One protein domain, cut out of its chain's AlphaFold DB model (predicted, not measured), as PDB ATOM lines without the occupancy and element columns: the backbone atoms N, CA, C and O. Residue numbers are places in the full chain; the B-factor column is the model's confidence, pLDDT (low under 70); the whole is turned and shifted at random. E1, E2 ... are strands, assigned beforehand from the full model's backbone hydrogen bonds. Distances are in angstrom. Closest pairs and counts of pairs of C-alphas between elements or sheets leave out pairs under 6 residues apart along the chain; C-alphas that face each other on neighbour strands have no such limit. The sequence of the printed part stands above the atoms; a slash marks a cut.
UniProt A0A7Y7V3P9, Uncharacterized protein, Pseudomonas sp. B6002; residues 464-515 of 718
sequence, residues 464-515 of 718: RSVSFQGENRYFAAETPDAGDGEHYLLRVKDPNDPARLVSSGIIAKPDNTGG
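Overview. This is residues 464 to 515 of the 718 residues of an uncharacterized protein of Pseudomonas sp. B6002 (UniProt A0A7Y7V3P9). Two strand hairpins make this small domain: E1 with E2, and the longer E3 with E4, and the first packs crosswise on the second where E2 passes E3. E4 bends by 90 degrees at residue 505, and the loop after E3 and the tail after E4 lie at opposite ends of the longest axis. The printed part has 52 residues with no named helix and four named strands, in the order E1, E2, E3, E4; they form two antiparallel sheets of two strands, E1 - E2 and E3 - E4. The class is all strand, and the whole is compact, with a radius of gyration of the C-alphas of 11.0 A and spans of 34 by 25 by 17 A.

Along the chain. Find C-alpha 464 at (289.514, 341.028, 273.450); from there E1 runs to residue 468. E2, residues 471 to 477, is 17.0 A long. E3, residues 488 to 493, begins at (281.059, 333.741, 272.434) and is 16.1 A long. E4, residues 501 to 510, is 19.6 A from first to last C-alpha and ends at (287.371, 329.362, 276.766).

Arrangement. E1 and E2 form an antiparallel hairpin at 133 degrees; look for N 466 and O 474, 2.8 A apart and within hydrogen-bond range. E2 and E3 have 14 pairs of C-alphas within 8 A, the closest being those of Phe 475 and Arg 491 at 4.9 A. E3 and E4 form the other antiparallel hairpin, at 142 degrees, with N 488 and O 508 at 2.8 A and N 502 and O 492 at 2.8 A, both within hydrogen-bond range. E1 is near E3 and near E4, each with 6 pairs of C-alphas within 10 A.

Size, cuts and confidence. The two C-alphas farthest apart, Asn 496 and Asn 512, are 35.2 A apart. The printed part has no cut; the link from E1 to E2 is tight, and no link is long. The mean pLDDT of the printed part is 79.4, and residues 483, 496 and 513 to 514 are under 70.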
ATOM      1  N   ARG A 464     288.168 341.561 273.192       84.56
ATOM      2  CA  ARG A 464     289.514 341.028 273.450       84.56
ATOM      3  C   ARG A 464     289.985 340.182 272.270       84.56
ATOM      4  O   ARG A 464     289.204 339.411 271.715       84.56
ATOM      5  N   SER A 465     291.263 340.301 271.915       83.69
ATOM      6  CA  SER A 465     291.905 339.361 270.985       83.69
ATOM      7  C   SER A 465     292.055 337.992 271.655       83.69
ATOM      8  O   SER A 465     292.346 337.922 272.851       83.69
ATOM      9  N   VAL A 466     291.830 336.915 270.904       84.62
ATOM     10  CA  VAL A 466     291.876 335.529 271.389       84.62
ATOM     11  C   VAL A 466     292.547 334.613 270.364       84.62
ATOM     12  O   VAL A 466     292.411 334.801 269.155       84.62
ATOM     13  N   SER A 467     293.260 333.600 270.859       80.06
ATOM     14  CA  SER A 467     293.801 332.527 270.024       80.06
ATOM     15  C   SER A 467     292.783 331.396 269.922       80.06
ATOM     16  O   SER A 467     292.305 330.902 270.943       80.06
ATOM     17  N   PHE A 468     292.462 330.968 268.703       81.06
ATOM     18  CA  PHE A 468     291.614 329.801 268.450       81.06
ATOM     19  C   PHE A 468     292.319 328.890 267.445       81.06
ATOM     20  O   PHE A 468     292.767 329.349 266.399       81.06
ATOM     21  N   GLN A 469     292.476 327.609 267.796       76.19
ATOM     22  CA  GLN A 469     293.241 326.617 267.016       76.19
ATOM     23  C   GLN A 469     294.677 327.063 266.639       76.19
ATOM     24  O   GLN A 469     295.239 326.597 265.652       76.19
ATOM     25  N   GLY A 470     295.288 327.942 267.446       71.94
ATOM     26  CA  GLY A 470     296.628 328.504 267.222       71.94
ATOM     27  C   GLY A 470     296.657 329.790 266.386       71.94
ATOM     28  O   GLY A 470     297.702 330.429 266.290       71.94
ATOM     29  N   GLU A 471     295.528 330.220 265.818       72.06
ATOM     30  CA  GLU A 471     295.438 331.463 265.054       72.06
ATOM     31  C   GLU A 471     295.083 332.658 265.957       72.06
ATOM     32  O   GLU A 471     294.005 332.720 266.552       72.06
ATOM     33  N   ASN A 472     295.948 333.675 265.990       75.56
ATOM     34  CA  ASN A 472     295.771 334.891 266.801       75.56
ATOM     35  C   ASN A 472     294.981 336.004 266.074       75.56
ATOM     36  O   ASN A 472     295.264 337.189 266.255       75.56
ATOM     37  N   ARG A 473     294.026 335.639 265.203       83.50
ATOM     38  CA  ARG A 473     293.254 336.589 264.365       83.50
ATOM     39  C   ARG A 473     291.849 336.912 264.880       83.50
ATOM     40  O   ARG A 473     291.153 337.718 264.260       83.50
ATOM     41  N   TYR A 474     291.418 336.255 265.953       89.00
ATOM     42  CA  TYR A 474     290.037 336.294 266.419       89.00
ATOM     43  C   TYR A 474     289.827 337.296 267.549       89.00
ATOM     44  O   TYR A 474     290.706 337.546 268.367       89.00
ATOM     45  N   PHE A 475     288.613 337.832 267.612       90.38
ATOM     46  CA  PHE A 475     288.153 338.742 268.649       90.38
ATOM     47  C   PHE A 475     286.881 338.179 269.280       90.38
ATOM     48  O   PHE A 475     285.923 337.860 268.573       90.38
ATOM     49  N   ALA A 476     286.869 338.063 270.604       89.38
ATOM     50  CA  ALA A 476     285.699 337.687 271.390       89.38
ATOM     51  C   ALA A 476     285.201 338.904 272.176       89.38
ATOM     52  O   ALA A 476     286.002 339.745 272.593       89.38
ATOM     53  N   ALA A 477     283.891 338.991 272.403       87.75
ATOM     54  CA  ALA A 477     283.334 339.983 273.313       87.75
ATOM     55  C   ALA A 477     283.851 339.767 274.754       87.75
ATOM     56  O   ALA A 477     284.338 338.686 275.119       87.75
ATOM     57  N   GLU A 478     283.762 340.805 275.584       84.62
ATOM     58  CA  GLU A 478     284.089 340.710 277.015       84.62
ATOM     59  C   GLU A 478     283.122 339.776 277.773       84.62
ATOM     60  O   GLU A 478     283.554 339.057 278.674       84.62
ATOM     61  N   THR A 479     281.854 339.698 277.349       83.12
ATOM     62  CA  THR A 479     280.823 338.783 277.873       83.12
ATOM     63  C   THR A 479     280.313 337.799 276.804       83.12
ATOM     64  O   THR A 479     280.420 338.099 275.613       83.12
ATOM     65  N   PRO A 480     279.767 336.624 277.186       84.81
ATOM     66  CA  PRO A 480     279.183 335.666 276.242       84.81
ATOM     67  C   PRO A 480     278.028 336.268 275.432       84.81
ATOM     68  O   PRO A 480     277.077 336.803 276.001       84.81
ATOM     69  N   ASP A 481     278.097 336.155 274.106       81.88
ATOM     70  CA  ASP A 481     277.168 336.795 273.170       81.88
ATOM     71  C   ASP A 481     276.533 335.833 272.145       81.88
ATOM     72  O   ASP A 481     275.762 336.265 271.290       81.88
ATOM     73  N   ALA A 482     276.774 334.521 272.255       76.50
ATOM     74  CA  ALA A 482     276.161 333.499 271.395       76.50
ATOM     75  C   ALA A 482     274.719 333.104 271.799       76.50
ATOM     76  O   ALA A 482     274.196 332.094 271.329       76.50
ATOM     77  N   GLY A 483     274.075 333.873 272.683       63.41
ATOM     78  CA  GLY A 483     272.676 333.691 273.092       63.41
ATOM     79  C   GLY A 483     272.404 332.600 274.137       63.41
ATOM     80  O   GLY A 483     271.283 332.527 274.629       63.41
ATOM     81  N   ASP A 484     273.397 331.787 274.516       71.06
ATOM     82  CA  ASP A 484     273.252 330.713 275.518       71.06
ATOM     83  C   ASP A 484     273.872 331.022 276.894       71.06
ATOM     84  O   ASP A 484     273.802 330.198 277.800       71.06
ATOM     85  N   GLY A 485     274.474 332.204 277.058       74.00
ATOM     86  CA  GLY A 485     275.087 332.652 278.313       74.00
ATOM     87  C   GLY A 485     276.467 332.059 278.630       74.00
ATOM     88  O   GLY A 485     277.096 332.521 279.578       74.00
ATOM     89  N   GLU A 486     276.974 331.104 277.841       78.56
ATOM     90  CA  GLU A 486     278.303 330.500 278.040       78.56
ATOM     91  C   GLU A 486     279.281 330.770 276.890       78.56
ATOM     92  O   GLU A 486     280.480 330.947 277.126       78.56
ATOM     93  N   HIS A 487     278.796 330.766 275.646       83.00
ATOM     94  CA  HIS A 487     279.639 330.828 274.456       83.00
ATOM     95  C   HIS A 487     279.681 332.230 273.836       83.00
ATOM     96  O   HIS A 487     278.763 333.044 273.960       83.00
ATOM     97  N   TYR A 488     280.769 332.491 273.121       88.44
ATOM     98  CA  TYR A 488     281.059 333.741 272.434       88.44
ATOM     99  C   TYR A 488     281.054 333.496 270.926       88.44
ATOM    100  O   TYR A 488     281.511 332.451 270.447       88.44
ATOM    101  N   LEU A 489     280.580 334.482 270.172       87.25
ATOM    102  CA  LEU A 489     280.717 334.537 268.727       87.25
ATOM    103  C   LEU A 489     282.076 335.154 268.379       87.25
ATOM    104  O   LEU A 489     282.299 336.354 268.570       87.25
ATOM    105  N   LEU A 490     282.992 334.345 267.852       87.19
ATOM    106  CA  LEU A 490     284.282 334.852 267.401       87.19
ATOM    107  C   LEU A 490     284.100 335.741 266.165       87.19
ATOM    108  O   LEU A 490     283.263 335.500 265.288       87.19
ATOM    109  N   ARG A 491     284.891 336.810 266.117       88.31
ATOM    110  CA  ARG A 491     284.900 337.805 265.045       88.31
ATOM    111  C   ARG A 491     286.298 337.971 264.471       88.31
ATOM    112  O   ARG A 491     287.287 337.692 265.141       88.31
ATOM    113  N   VAL A 492     286.373 338.453 263.241       88.75
ATOM    114  CA  VAL A 492     287.611 338.834 262.544       88.75
ATOM    115  C   VAL A 492     287.470 340.258 262.012       88.75
ATOM    116  O   VAL A 492     286.366 340.803 261.997       88.75
ATOM    117  N   LYS A 493     288.569 340.884 261.586       84.19
ATOM    118  CA  LYS A 493     288.517 342.201 260.928       84.19
ATOM    119  C   LYS A 493     287.762 342.103 259.597       84.19
ATOM    120  O   LYS A 493     287.917 341.102 258.898       84.19
ATOM    121  N   ASP A 494     286.971 343.114 259.244       73.69
ATOM    122  CA  ASP A 494     286.348 343.176 257.915       73.69
ATOM    123  C   ASP A 494     287.450 343.333 256.844       73.69
ATOM    124  O   ASP A 494     288.283 344.236 256.976       73.69
ATOM    125  N   PRO A 495     287.490 342.497 255.787       73.19
ATOM    126  CA  PRO A 495     288.464 342.639 254.701       73.19
ATOM    127  C   PRO A 495     288.418 343.998 253.984       73.19
ATOM    128  O   PRO A 495     289.410 344.397 253.382       73.19
ATOM    129  N   ASN A 496     287.282 344.700 254.045       68.19
ATOM    130  CA  ASN A 496     287.043 345.980 253.374       68.19
ATOM    131  C   ASN A 496     287.152 347.180 254.333       68.19
ATOM    132  O   ASN A 496     287.348 348.306 253.884       68.19
ATOM    133  N   ASP A 497     287.026 346.948 255.645       73.81
ATOM    134  CA  ASP A 497     287.160 347.960 256.698       73.81
ATOM    135  C   ASP A 497     287.889 347.377 257.929       73.81
ATOM    136  O   ASP A 497     287.257 346.908 258.882       73.81
ATOM    137  N   PRO A 498     289.234 347.434 257.968       76.12
ATOM    138  CA  PRO A 498     290.020 346.919 259.089       76.12
ATOM    139  C   PRO A 498     289.773 347.606 260.450       76.12
ATOM    140  O   PRO A 498     290.341 347.162 261.455       76.12
ATOM    141  N   ALA A 499     288.946 348.660 260.518       76.38
ATOM    142  CA  ALA A 499     288.474 349.265 261.766       76.38
ATOM    143  C   ALA A 499     287.168 348.632 262.298       76.38
ATOM    144  O   ALA A 499     286.740 348.961 263.406       76.38
ATOM    145  N   ARG A 500     286.562 347.682 261.572       77.25
ATOM    146  CA  ARG A 500     285.367 346.932 261.990       77.25
ATOM    147  C   ARG A 500     285.654 345.452 262.227       77.25
ATOM    148  O   ARG A 500     286.547 344.860 261.625       77.25
ATOM    149  N   LEU A 501     284.837 344.851 263.093       80.56
ATOM    150  CA  LEU A 501     284.807 343.413 263.351       80.56
ATOM    151  C   LEU A 501     283.528 342.792 262.772       80.56
ATOM    152  O   LEU A 501     282.424 343.266 263.044       80.56
ATOM    153  N   VAL A 502     283.680 341.704 262.018       76.38
ATOM    154  CA  VAL A 502     282.598 340.901 261.427       76.38
ATOM    155  C   VAL A 502     282.585 339.489 262.009       76.38
ATOM    156  O   VAL A 502     283.611 338.983 262.460       76.38
ATOM    157  N   SER A 503     281.414 338.849 262.019       79.31
ATOM    158  CA  SER A 503     281.254 337.462 262.485       79.31
ATOM    159  C   SER A 503     282.126 336.500 261.677       79.31
ATOM    160  O   SER A 503     282.096 336.536 260.449       79.31
ATOM    161  N   SER A 504     282.845 335.597 262.351       76.25
ATOM    162  CA  SER A 504     283.529 334.479 261.688       76.25
ATOM    163  C   SER A 504     282.658 333.220 261.578       76.25
ATOM    164  O   SER A 504     283.131 332.194 261.096       76.25
ATOM    165  N   GLY A 505     281.420 333.251 262.090       72.62
ATOM    166  CA  GLY A 505     280.537 332.081 262.189       72.62
ATOM    167  C   GLY A 505     280.981 331.017 263.208       72.62
ATOM    168  O   GLY A 505     280.343 329.971 263.321       72.62
ATOM    169  N   ILE A 506     282.059 331.255 263.964       79.62
ATOM    170  CA  ILE A 506     282.578 330.309 264.960       79.62
ATOM    171  C   ILE A 506     282.010 330.666 266.334       79.62
ATOM    172  O   ILE A 506     282.275 331.745 266.861       79.62
ATOM    173  N   ILE A 507     281.270 329.732 266.933       81.62
ATOM    174  CA  ILE A 507     280.828 329.808 268.329       81.62
ATOM    175  C   ILE A 507     281.752 328.933 269.181       81.62
ATOM    176  O   ILE A 507     281.889 327.729 268.933       81.62
ATOM    177  N   ALA A 508     282.391 329.538 270.179       86.62
ATOM    178  CA  ALA A 508     283.379 328.898 271.044       86.62
ATOM    179  C   ALA A 508     283.290 329.429 272.483       86.62
ATOM    180  O   ALA A 508     282.740 330.503 272.721       86.62
ATOM    181  N   LYS A 509     283.848 328.696 273.447       87.56
ATOM    182  CA  LYS A 509     284.076 329.195 274.813       87.56
ATOM    183  C   LYS A 509     285.511 328.904 275.259       87.56
ATOM    184  O   LYS A 509     286.119 327.977 274.713       87.56
ATOM    185  N   PRO A 510     286.074 329.686 276.199       82.50
ATOM    186  CA  PRO A 510     287.371 329.362 276.766       82.50
ATOM    187  C   PRO A 510     287.305 328.030 277.522       82.50
ATOM    188  O   PRO A 510     286.271 327.682 278.099       82.50
ATOM    189  N   ASP A 511     288.407 327.292 277.512       77.94
ATOM    190  CA  ASP A 511     288.583 326.062 278.280       77.94
ATOM    191  C   ASP A 511     289.351 326.300 279.594       77.94
ATOM    192  O   ASP A 511     289.790 327.409 279.913       77.94
ATOM    193  N   ASN A 512     289.523 325.230 280.372       70.50
ATOM    194  CA  ASN A 512     290.172 325.272 281.683       70.50
ATOM    195  C   ASN A 512     291.699 325.501 281.627       70.50
ATOM    196  O   ASN A 512     292.317 325.608 282.685       70.50
ATOM    197  N   THR A 513     292.324 325.555 280.443       67.75
ATOM    198  CA  THR A 513     293.750 325.897 280.270       67.75
ATOM    199  C   THR A 513     293.958 327.269 279.619       67.75
ATOM    200  O   THR A 513     295.099 327.701 279.461       67.75
ATOM    201  N   GLY A 514     292.876 327.988 279.295       63.06
ATOM    202  CA  GLY A 514     292.911 329.292 278.626       63.06
ATOM    203  C   GLY A 514     292.944 329.211 277.095       63.06
ATOM    204  O   GLY A 514     293.043 330.249 276.436       63.06
ATOM    205  N   GLY A 515     292.840 328.006 276.527       71.81
ATOM    206  CA  GLY A 515     292.527 327.806 275.117       71.81
ATOM    207  C   GLY A 515     291.059 328.122 274.815       71.81
ATOM    208  O   GLY A 515     290.297 328.539 275.689       71.81
TER     209      GLY A 515